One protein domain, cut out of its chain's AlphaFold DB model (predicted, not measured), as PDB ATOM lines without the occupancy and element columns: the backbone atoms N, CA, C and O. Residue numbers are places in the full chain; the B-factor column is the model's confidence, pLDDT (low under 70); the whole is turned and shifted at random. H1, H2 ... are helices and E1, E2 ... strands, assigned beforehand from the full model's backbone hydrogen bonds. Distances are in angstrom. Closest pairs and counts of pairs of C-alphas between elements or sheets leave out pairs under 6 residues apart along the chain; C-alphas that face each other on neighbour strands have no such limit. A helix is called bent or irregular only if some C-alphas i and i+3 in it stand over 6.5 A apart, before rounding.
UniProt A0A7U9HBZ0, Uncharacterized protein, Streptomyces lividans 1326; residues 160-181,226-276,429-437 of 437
ATOM      1  N   THR A 160      95.741  99.729  77.847       86.75
ATOM      2  CA  THR A 160      94.977 100.785  78.516       86.75
ATOM      3  C   THR A 160      95.069 102.060  77.694       86.75
ATOM      4  O   THR A 160      96.143 102.407  77.214       86.75
ATOM      5  N   TYR A 161      93.937 102.740  77.544       84.94
ATOM      6  CA  TYR A 161      93.809 103.978  76.786       84.94
ATOM      7  C   TYR A 161      93.100 105.021  77.652       84.94
ATOM      8  O   TYR A 161      92.304 104.627  78.513       84.94
ATOM      9  N   PRO A 162      93.358 106.321  77.432       89.50
ATOM     10  CA  PRO A 162      92.557 107.383  78.022       89.50
ATOM     11  C   PRO A 162      91.080 107.215  77.658       89.50
ATOM     12  O   PRO A 162      90.753 106.851  76.522       89.50
ATOM     13  N   VAL A 163      90.205 107.469  78.632       92.75
ATOM     14  CA  VAL A 163      88.754 107.408  78.457       92.75
ATOM     15  C   VAL A 163      88.139 108.790  78.623       92.75
ATOM     16  O   VAL A 163      88.559 109.565  79.478       92.75
ATOM     17  N   LEU A 164      87.152 109.070  77.786       93.38
ATOM     18  CA  LEU A 164      86.264 110.218  77.825       93.38
ATOM     19  C   LEU A 164      85.191 110.014  78.897       93.38
ATOM     20  O   LEU A 164      84.821 108.875  79.219       93.38
ATOM     21  N   ASN A 165      84.654 111.112  79.424       93.88
ATOM     22  CA  ASN A 165      83.486 111.053  80.304       93.88
ATOM     23  C   ASN A 165      82.188 110.766  79.512       93.88
ATOM     24  O   ASN A 165      82.199 110.632  78.281       93.88
ATOM     25  N   ALA A 166      81.070 110.611  80.225       93.56
ATOM     26  CA  ALA A 166      79.791 110.232  79.629       93.56
ATOM     27  C   ALA A 166      79.269 111.310  78.668       93.56
ATOM     28  O   ALA A 166      78.804 110.987  77.576       93.56
ATOM     29  N   GLU A 167      79.380 112.581  79.050       92.31
ATOM     30  CA  GLU A 167      78.884 113.727  78.291       92.31
ATOM     31  C   GLU A 167      79.658 113.919  76.980       92.31
ATOM     32  O   GLU A 167      79.054 114.079  75.917       92.31
ATOM     33  N   GLU A 168      80.988 113.839  77.031       92.31
ATOM     34  CA  GLU A 168      81.877 113.891  75.865       92.31
ATOM     35  C   GLU A 168      81.588 112.736  74.903       92.31
ATOM     36  O   GLU A 168      81.485 112.931  73.689       92.31
ATOM     37  N   THR A 169      81.397 111.532  75.443       92.31
ATOM     38  CA  THR A 169      81.086 110.338  74.648       92.31
ATOM     39  C   THR A 169      79.706 110.449  73.993       92.31
ATOM     40  O   THR A 169      79.548 110.134  72.812       92.31
ATOM     41  N   LEU A 170      78.702 110.948  74.719       91.31
ATOM     42  CA  LEU A 170      77.364 111.183  74.178       91.31
ATOM     43  C   LEU A 170      77.373 112.271  73.094       91.31
ATOM     44  O   LEU A 170      76.651 112.159  72.101       91.31
ATOM     45  N   ALA A 171      78.201 113.308  73.245       91.06
ATOM     46  CA  ALA A 171      78.384 114.333  72.221       91.06
ATOM     47  C   ALA A 171      78.960 113.741  70.924       91.06
ATOM     48  O   ALA A 171      78.462 114.059  69.841       91.06
ATOM     49  N   LEU A 172      79.942 112.837  71.024       90.12
ATOM     50  CA  LEU A 172      80.476 112.097  69.875       90.12
ATOM     51  C   LEU A 172      79.424 111.188  69.235       90.12
ATOM     52  O   LEU A 172      79.289 111.184  68.015       90.12
ATOM     53  N   LEU A 173      78.641 110.464  70.038       88.44
ATOM     54  CA  LEU A 173      77.560 109.605  69.547       88.44
ATOM     55  C   LEU A 173      76.464 110.406  68.812       88.44
ATOM     56  O   LEU A 173      75.904 109.934  67.825       88.44
ATOM     57  N   ASN A 174      76.185 111.634  69.253       89.81
ATOM     58  CA  ASN A 174      75.239 112.547  68.609       89.81
ATOM     59  C   ASN A 174      75.800 113.250  67.357       89.81
ATOM     60  O   ASN A 174      75.040 113.925  66.647       89.81
ATOM     61  N   ALA A 175      77.106 113.145  67.092       85.00
ATOM     62  CA  ALA A 175      77.740 113.821  65.971       85.00
ATOM     63  C   ALA A 175      77.287 113.219  64.621       85.00
ATOM     64  O   ALA A 175      77.127 112.000  64.495       85.00
ATOM     65  N   PRO A 176      77.087 114.046  63.576       70.38
ATOM     66  CA  PRO A 176      76.718 113.557  62.249       70.38
ATOM     67  C   PRO A 176      77.736 112.530  61.729       70.38
ATOM     68  O   PRO A 176      78.932 112.802  61.698       70.38
ATOM     69  N   GLY A 177      77.261 111.352  61.314       59.41
ATOM     70  CA  GLY A 177      78.114 110.271  60.807       59.41
ATOM     71  C   GLY A 177      78.632 109.280  61.861       59.41
ATOM     72  O   GLY A 177      79.237 108.288  61.478       59.41
ATOM     73  N   ALA A 178      78.351 109.467  63.157       56.91
ATOM     74  CA  ALA A 178      78.740 108.507  64.200       56.91
ATOM     75  C   ALA A 178      77.944 107.181  64.149       56.91
ATOM     76  O   ALA A 178      78.425 106.140  64.595       56.91
ATOM     77  N   GLY A 179      76.742 107.199  63.559       46.31
ATOM     78  CA  GLY A 179      75.842 106.042  63.467       46.31
ATOM     79  C   GLY A 179      76.212 104.982  62.423       46.31
ATOM     80  O   GLY A 179      75.538 103.963  62.355       46.31
ATOM     81  N   SER A 180      77.254 105.190  61.611       43.25
ATOM     82  CA  SER A 180      77.715 104.201  60.619       43.25
ATOM     83  C   SER A 180      78.789 103.243  61.151       43.25
ATOM     84  O   SER A 180      79.133 102.283  60.466       43.25
ATOM     85  N   GLY A 181      79.306 103.487  62.362       40.06
ATOM     86  CA  GLY A 181      80.285 102.629  63.043       40.06
ATOM     87  C   GLY A 181      79.847 102.146  64.429       40.06
ATOM     88  O   GLY A 181      80.602 101.439  65.092       40.06
ATOM     89  N   GLN A 226      64.488 111.198  65.306       69.62
ATOM     90  CA  GLN A 226      63.817 110.964  66.575       69.62
ATOM     91  C   GLN A 226      64.827 111.162  67.701       69.62
ATOM     92  O   GLN A 226      65.991 110.785  67.589       69.62
ATOM     93  N   THR A 227      64.398 111.806  68.780       81.56
ATOM     94  CA  THR A 227      65.254 112.050  69.940       81.56
ATOM     95  C   THR A 227      64.768 111.195  71.099       81.56
ATOM     96  O   THR A 227      63.606 111.305  71.483       81.56
ATOM     97  N   ALA A 228      65.645 110.354  71.638       87.75
ATOM     98  CA  ALA A 228      65.407 109.546  72.826       87.75
ATOM     99  C   ALA A 228      65.962 110.242  74.074       87.75
ATOM    100  O   ALA A 228      66.926 111.007  73.995       87.75
ATOM    101  N   THR A 229      65.350 109.976  75.225       91.12
ATOM    102  CA  THR A 229      65.854 110.435  76.524       91.12
ATOM    103  C   THR A 229      66.865 109.423  77.042       91.12
ATOM    104  O   THR A 229      66.572 108.229  77.049       91.12
ATOM    105  N   VAL A 230      68.037 109.887  77.468       92.62
ATOM    106  CA  VAL A 230      69.011 109.081  78.212       92.62
ATOM    107  C   VAL A 230      68.588 109.080  79.680       92.62
ATOM    108  O   VAL A 230      68.467 110.140  80.288       92.62
ATOM    109  N   GLU A 231      68.314 107.900  80.224       91.62
ATOM    110  CA  GLU A 231      67.855 107.704  81.606       91.62
ATOM    111  C   GLU A 231      69.010 107.394  82.556       91.62
ATOM    112  O   GLU A 231      68.973 107.783  83.720       91.62
ATOM    113  N   ASP A 232      70.026 106.692  82.056       91.81
ATOM    114  CA  ASP A 232      71.199 106.287  82.823       91.81
ATOM    115  C   ASP A 232      72.417 106.146  81.902       91.81
ATOM    116  O   ASP A 232      72.280 105.869  80.703       91.81
ATOM    117  N   ALA A 233      73.604 106.330  82.469       94.31
ATOM    118  CA  ALA A 233      74.880 106.167  81.795       94.31
ATOM    119  C   ALA A 233      75.854 105.441  82.725       94.31
ATOM    120  O   ALA A 233      76.278 105.973  83.755       94.31
ATOM    121  N   VAL A 234      76.233 104.226  82.327       96.31
ATOM    122  CA  VAL A 234      77.128 103.364  83.104       96.31
ATOM    123  C   VAL A 234      78.421 103.142  82.338       96.31
ATOM    124  O   VAL A 234      78.408 102.771  81.163       96.31
ATOM    125  N   PHE A 235      79.556 103.340  83.008       96.25
ATOM    126  CA  PHE A 235      80.850 102.965  82.449       96.25
ATOM    127  C   PHE A 235      81.044 101.448  82.534       96.25
ATOM    128  O   PHE A 235      80.976 100.858  83.616       96.25
ATOM    129  N   GLY A 236      81.315 100.809  81.399       96.12
ATOM    130  CA  GLY A 236      81.461  99.362  81.316       96.12
ATOM    131  C   GLY A 236      82.288  98.915  80.117       96.12
ATOM    132  O   GLY A 236      83.154  99.634  79.615       96.12
ATOM    133  N   LEU A 237      82.046  97.685  79.673       96.19
ATOM    134  CA  LEU A 237      82.771  97.060  78.575       96.19
ATOM    135  C   LEU A 237      81.801  96.592  77.489       96.19
ATOM    136  O   LEU A 237      80.975  95.724  77.745       96.19
ATOM    137  N   ALA A 238      81.929  97.098  76.264       95.19
ATOM    138  CA  ALA A 238      81.144  96.608  75.130       95.19
ATOM    139  C   ALA A 238      81.984  95.699  74.225       95.19
ATOM    140  O   ALA A 238      83.185  95.914  74.026       95.19
ATOM    141  N   ALA A 239      81.357  94.658  73.686       93.25
ATOM    142  CA  ALA A 239      81.979  93.755  72.732       93.25
ATOM    143  C   ALA A 239      82.095  94.418  71.351       93.25
ATOM    144  O   ALA A 239      81.088  94.719  70.723       93.25
ATOM    145  N   HIS A 240      83.323  94.576  70.856       88.75
ATOM    146  CA  HIS A 240      83.606  95.098  69.520       88.75
ATOM    147  C   HIS A 240      84.498  94.142  68.717       88.75
ATOM    148  O   HIS A 240      85.405  93.505  69.272       88.75
ATOM    149  N   PRO A 241      84.291  94.043  67.394       83.56
ATOM    150  CA  PRO A 241      85.220  93.359  66.512       83.56
ATOM    151  C   PRO A 241      86.484  94.208  66.318       83.56
ATOM    152  O   PRO A 241      86.460  95.277  65.720       83.56
ATOM    153  N   VAL A 242      87.632  93.703  66.767       81.31
ATOM    154  CA  VAL A 242      88.945  94.324  66.544       81.31
ATOM    155  C   VAL A 242      89.817  93.330  65.787       81.31
ATOM    156  O   VAL A 242      90.143  92.264  66.304       81.31
ATOM    157  N   ARG A 243      90.177  93.653  64.536       77.06
ATOM    158  CA  ARG A 243      90.964  92.770  63.642       77.06
ATOM    159  C   ARG A 243      90.385  91.345  63.542       77.06
ATOM    160  O   ARG A 243      91.111  90.359  63.625       77.06
ATOM    161  N   GLY A 244      89.059  91.242  63.422       77.50
ATOM    162  CA  GLY A 244      88.349  89.960  63.330       77.50
ATOM    163  C   GLY A 244      88.275  89.170  64.643       77.50
ATOM    164  O   GLY A 244      87.907  87.999  64.622       77.50
ATOM    165  N   GLN A 245      88.633  89.772  65.782       77.50
ATOM    166  CA  GLN A 245      88.532  89.162  67.108       77.50
ATOM    167  C   GLN A 245      87.609  89.982  68.009       77.50
ATOM    168  O   GLN A 245      87.731  91.201  68.112       77.50
ATOM    169  N   GLN A 246      86.699  89.298  68.692       85.94
ATOM    170  CA  GLN A 246      85.814  89.901  69.685       85.94
ATOM    171  C   GLN A 246      86.630  90.372  70.899       85.94
ATOM    172  O   GLN A 246      87.267  89.569  71.583       85.94
ATOM    173  N   THR A 247      86.619  91.680  71.145       90.56
ATOM    174  CA  THR A 247      87.360  92.353  72.216       90.56
ATOM    175  C   THR A 247      86.394  93.192  73.040       90.56
ATOM    176  O   THR A 247      85.522  93.854  72.490       90.56
ATOM    177  N   LEU A 248      86.561  93.184  74.358       94.31
ATOM    178  CA  LEU A 248      85.824  94.055  75.262       94.31
ATOM    179  C   LEU A 248      86.539  95.405  75.366       94.31
ATOM    180  O   LEU A 248      87.659  95.506  75.890       94.31
ATOM    181  N   VAL A 249      85.903  96.444  74.840       94.31
ATOM    182  CA  VAL A 249      86.420  97.816  74.810       94.31
ATOM    183  C   VAL A 249      85.731  98.625  75.910       94.31
ATOM    184  O   VAL A 249      84.534  98.435  76.119       94.31
ATOM    185  N   PRO A 250      86.455  99.493  76.643       95.19
ATOM    186  CA  PRO A 250      85.831 100.453  77.545       95.19
ATOM    187  C   PRO A 250      84.819 101.319  76.797       95.19
ATOM    188  O   PRO A 250      85.178 101.964  75.810       95.19
ATOM    189  N   SER A 251      83.581 101.324  77.275       95.81
ATOM    190  CA  SER A 251      82.447 101.969  76.620       95.81
ATOM    191  C   SER A 251      81.511 102.584  77.649       95.81
ATOM    192  O   SER A 251      81.431 102.121  78.787       95.81
ATOM    193  N   TRP A 252      80.772 103.603  77.224       96.75
ATOM    194  CA  TRP A 252      79.600 104.072  77.951       96.75
ATOM    195  C   TRP A 252      78.368 103.319  77.457       96.75
ATOM    196  O   TRP A 252      78.157 103.181  76.250       96.75
ATOM    197  N   LEU A 253      77.594 102.792  78.404       95.94
ATOM    198  CA  LEU A 253      76.344 102.078  78.185       95.94
ATOM    199  C   LEU A 253      75.212 103.032  78.572       95.94
ATOM    200  O   LEU A 253      74.965 103.263  79.755       95.94
ATOM    201  N   PHE A 254      74.561 103.614  77.572       94.81
ATOM    202  CA  PHE A 254      73.474 104.566  77.749       94.81
ATOM    203  C   PHE A 254      72.136 103.834  77.727       94.81
ATOM    204  O   PHE A 254      71.760 103.259  76.705       94.81
ATOM    205  N   GLN A 255      71.390 103.886  78.827       93.19
ATOM    206  CA  GLN A 255      69.998 103.448  78.843       93.19
ATOM    207  C   GLN A 255      69.146 104.545  78.226       93.19
ATOM    208  O   GLN A 255      69.056 105.644  78.772       93.19
ATOM    209  N   VAL A 256      68.529 104.265  77.082       92.94
ATOM    210  CA  VAL A 256      67.733 105.244  76.347       92.94
ATOM    211  C   VAL A 256      66.295 104.797  76.190       92.94
ATOM    212  O   VAL A 256      66.008 103.652  75.847       92.94
ATOM    213  N   ARG A 257      65.370 105.731  76.391       91.12
ATOM    214  CA  ARG A 257      63.944 105.525  76.163       91.12
ATOM    215  C   ARG A 257      63.474 106.425  75.038       91.12
ATOM    216  O   ARG A 257      63.522 107.654  75.129       91.12
ATOM    217  N   ALA A 258      63.013 105.804  73.958       87.75
ATOM    218  CA  ALA A 258      62.371 106.532  72.876       87.75
ATOM    219  C   ALA A 258      60.994 107.059  73.331       87.75
ATOM    220  O   ALA A 258      60.330 106.421  74.154       87.75
ATOM    221  N   PRO A 259      60.524 108.199  72.797       83.12
ATOM    222  CA  PRO A 259      59.189 108.704  73.099       83.12
ATOM    223  C   PRO A 259      58.114 107.645  72.816       83.12
ATOM    224  O   PRO A 259      58.039 107.105  71.716       83.12
ATOM    225  N   GLY A 260      57.289 107.336  73.818       83.44
ATOM    226  CA  GLY A 260      56.232 106.321  73.719       83.44
ATOM    227  C   GLY A 260      56.691 104.867  73.902       83.44
ATOM    228  O   GLY A 260      55.841 103.978  73.951       83.44
ATOM    229  N   ALA A 261      57.995 104.602  74.048       86.69
ATOM    230  CA  ALA A 261      58.499 103.265  74.348       86.69
ATOM    231  C   ALA A 261      58.275 102.896  75.823       86.69
ATOM    232  O   ALA A 261      58.555 103.674  76.739       86.69
ATOM    233  N   ARG A 262      57.785 101.671  76.049       83.81
ATOM    234  CA  ARG A 262      57.563 101.122  77.398       83.81
ATOM    235  C   ARG A 262      58.840 100.659  78.076       83.81
ATOM    236  O   ARG A 262      58.905 100.697  79.300       83.81
ATOM    237  N   ASP A 263      59.850 100.310  77.292       85.31
ATOM    238  CA  ASP A 263      61.116  99.774  77.770       85.31
ATOM    239  C   ASP A 263      62.274 100.655  77.293       85.31
ATOM    240  O   ASP A 263      62.208 101.265  76.220       85.31
ATOM    241  N   ALA A 264      63.315 100.742  78.117       89.06
ATOM    242  CA  ALA A 264      64.572 101.373  77.740       89.06
ATOM    243  C   ALA A 264      65.460 100.361  77.006       89.06
ATOM    244  O   ALA A 264      65.431  99.165  77.298       89.06
ATOM    245  N   VAL A 265      66.274 100.852  76.078       88.69
ATOM    246  CA  VAL A 265      67.256 100.066  75.327       88.69
ATOM    247  C   VAL A 265      68.649 100.574  75.668       88.69
ATOM    248  O   VAL A 265      68.849 101.772  75.837       88.69
ATOM    249  N   THR A 266      69.622  99.675  75.753       91.94
ATOM    250  CA  THR A 266      71.025 100.059  75.909       91.94
ATOM    251  C   THR A 266      71.625 100.424  74.557       91.94
ATOM    252  O   THR A 266      71.635  99.605  73.640       91.94
ATOM    253  N   VAL A 267      72.182 101.625  74.447       92.81
ATOM    254  CA  VAL A 267      73.041 102.044  73.337       92.81
ATOM    255  C   VAL A 267      74.457 102.181  73.869       92.81
ATOM    256  O   VAL A 267      74.672 102.796  74.909       92.81
ATOM    257  N   THR A 268      75.435 101.608  73.170       93.75
ATOM    258  CA  THR A 268      76.837 101.670  73.602       93.75
ATOM    259  C   THR A 268      77.676 102.511  72.657       93.75
ATOM    260  O   THR A 268      77.431 102.527  71.450       93.75
ATOM    261  N   TYR A 269      78.672 103.203  73.203       91.81
ATOM    262  CA  TYR A 269      79.691 103.881  72.409       91.81
ATOM    263  C   TYR A 269      81.060 103.768  73.092       91.81
ATOM    264  O   TYR A 269      81.123 103.903  74.322       91.81
ATOM    265  N   PRO A 270      82.153 103.507  72.346       93.69
ATOM    266  CA  PRO A 270      83.484 103.413  72.930       93.69
ATOM    267  C   PRO A 270      83.853 104.682  73.698       93.69
ATOM    268  O   PRO A 270      83.789 105.786  73.170       93.69
ATOM    269  N   ALA A 271      84.276 104.510  74.947       93.44
ATOM    270  CA  ALA A 271      84.698 105.601  75.814       93.44
ATOM    271  C   ALA A 271      86.143 106.020  75.532       93.44
ATOM    272  O   ALA A 271      86.621 106.996  76.088       93.44
ATOM    273  N   VAL A 272      86.884 105.270  74.719       88.56
ATOM    274  CA  VAL A 272      88.256 105.629  74.355       88.56
ATOM    275  C   VAL A 272      88.253 106.760  73.331       88.56
ATOM    276  O   VAL A 272      87.376 106.829  72.469       88.56
ATOM    277  N   GLU A 273      89.249 107.640  73.399       79.88
ATOM    278  CA  GLU A 273      89.302 108.766  72.469       79.88
ATOM    279  C   GLU A 273      89.365 108.289  70.999       79.88
ATOM    280  O   GLU A 273      90.126 107.363  70.691       79.88
ATOM    281  N   PRO A 274      88.657 108.948  70.058       80.50
ATOM    282  CA  PRO A 274      88.576 108.515  68.659       80.50
ATOM    283  C   PRO A 274      89.921 108.313  67.956       80.50
ATOM    284  O   PRO A 274      90.043 107.444  67.095       80.50
ATOM    285  N   ARG A 275      90.964 109.053  68.354       77.81
ATOM    286  CA  ARG A 275      92.329 108.877  67.825       77.81
ATOM    287  C   ARG A 275      92.911 107.479  68.073       77.81
ATOM    288  O   ARG A 275      93.805 107.065  67.345       77.81
ATOM    289  N   PHE A 276      92.406 106.756  69.073       77.00
ATOM    290  CA  PHE A 276      92.783 105.370  69.371       77.00
ATOM    291  C   PHE A 276      91.828 104.346  68.743       77.00
ATOM    292  O   PHE A 276      92.149 103.160  68.693       77.00
ATOM    293  N   ALA A 429      69.498 114.133  79.427       76.62
ATOM    294  CA  ALA A 429      70.309 114.201  78.225       76.62
ATOM    295  C   ALA A 429      69.562 113.526  77.069       76.62
ATOM    296  O   ALA A 429      68.739 112.628  77.260       76.62
ATOM    297  N   ARG A 430      69.804 113.988  75.842       82.38
ATOM    298  CA  ARG A 430      69.063 113.545  74.656       82.38
ATOM    299  C   ARG A 430      69.988 112.852  73.664       82.38
ATOM    300  O   ARG A 430      70.992 113.424  73.242       82.38
ATOM    301  N   LEU A 431      69.610 111.641  73.264       79.31
ATOM    302  CA  LEU A 431      70.259 110.883  72.199       79.31
ATOM    303  C   LEU A 431      69.500 111.090  70.884       79.31
ATOM    304  O   LEU A 431      68.292 110.856  70.812       79.31
ATOM    305  N   ARG A 432      70.198 111.504  69.826       77.31
ATOM    306  CA  ARG A 432      69.660 111.549  68.463       77.31
ATOM    307  C   ARG A 432      69.728 110.154  67.858       77.31
ATOM    308  O   ARG A 432      70.808 109.598  67.695       77.31
ATOM    309  N   LEU A 433      68.577 109.605  67.496       67.25
ATOM    310  CA  LEU A 433      68.498 108.347  66.769       67.25
ATOM    311  C   LEU A 433      68.611 108.620  65.259       67.25
ATOM    312  O   LEU A 433      68.000 109.581  64.770       67.25
ATOM    313  N   PRO A 434      69.371 107.803  64.506       50.62
ATOM    314  CA  PRO A 434      69.393 107.905  63.053       50.62
ATOM    315  C   PRO A 434      67.988 107.654  62.490       50.62
ATOM    316  O   PRO A 434      67.224 106.843  63.016       50.62
ATOM    317  N   ALA A 435      67.630 108.371  61.422       39.34
ATOM    318  CA  ALA A 435      66.375 108.133  60.726       39.34
ATOM    319  C   ALA A 435      66.429 106.751  60.060       39.34
ATOM    320  O   ALA A 435      67.277 106.514  59.200       39.34
ATOM    321  N   VAL A 436      65.539 105.844  60.466       36.31
ATOM    322  CA  VAL A 436      65.316 104.585  59.745       36.31
ATOM    323  C   VAL A 436      64.729 104.970  58.386       36.31
ATOM    324  O   VAL A 436      63.637 105.540  58.345       36.31
ATOM    325  N   SER A 437      65.503 104.772  57.316       30.77
ATOM    326  CA  SER A 437      65.072 105.015  55.931       30.77
ATOM    327  C   SER A 437      64.388 103.792  55.348       30.77
ATOM    328  O   SER A 437      64.848 102.672  55.670       30.77
TER     329      SER A 437
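AT A GLANCE: This is residues 160 to 181, 226 to 276 and 429 to 437 of the 437 residues of an uncharacterized protein of Streptomyces lividans 1326 (UniProt A0A7U9HBZ0). Picture one twisted antiparallel sheet, curled like part of a barrel, with the single short helix H1 packed across one face and no named helix over the other. Two long bent strands, E1 and E2, form a hairpin; E3 folds back beside E2, and little E4 pairs with the beginning of E1. The printed part has 82 residues, with one named helix and four named strands in the order H1 E1 E2 E3 E4, and the sheet runs E3 E2 E1 E4. It is mostly strand and compact, with a radius of gyration of the C-alphas of 13.0 A and spans of 39 by 27 by 21 A.

HOW THE PARTS SIT: Start with H1, residues 166 to 173, where every O i to N i+4 pair is within hydrogen-bond range. Next comes E1, residues 227 to 242, which bends by 105 degrees at residue 231, and then E2, residues 245 to 257, which bends by 76 degrees at residue 250. This hairpin is antiparallel at 175 degrees; look for N 236 and O 251, 2.9 A apart, and N 247 and O 240, 2.9 A. E3, residues 265 to 270, forms a second hairpin with E2, with N 254 and O 267 at 2.8 A. E1, E2 and E3 are a meander, each strand the antiparallel neighbour of the one before. E4, residues 430 to 432, is antiparallel to E1, with N 228 and O 431 at 2.8 A. The pairing of E1 is staggered: its residues 227 to 229 pair with E4 and 229 to 242 with E2. The edge strands E3 and E4 are apart. H1 is on the sheet at a height of 7.1 A and only just over E3, on which 3 of its 8 C-alphas fall; it runs across the strands, at 70 degrees to E3 on the local plane. The closest C-alphas of H1 and E3 are those of Leu 173 and Tyr 269, 6.7 A apart.

IN THESE COORDINATES: Find C-alpha 166 at (79.791, 110.232, 79.629); from there H1 runs 10.3 A to C-alpha 173. E1 begins at C-alpha 227, (65.254, 112.050, 69.940), and measures 29.8 A; E2 measures 30.9 A and E3 16.7 A. E4, 6.5 A long, ends at C-alpha 432, (69.660, 111.549, 68.463).

THE WHOLE: The C-alphas farthest apart, those of Thr 160 and Gly 260, are 39.4 A apart. Residues 182 to 225 and 277 to 428 are not printed; C-alphas 181 and 226 are 18.8 A apart, and 276 and 429 are 25.7 A apart. The link E1 to E2 is tight and E2 to E3 is short. The mean pLDDT of the printed part is 83.3; look for values under 70 at residues 177 to 181, 226 and 433 to 437.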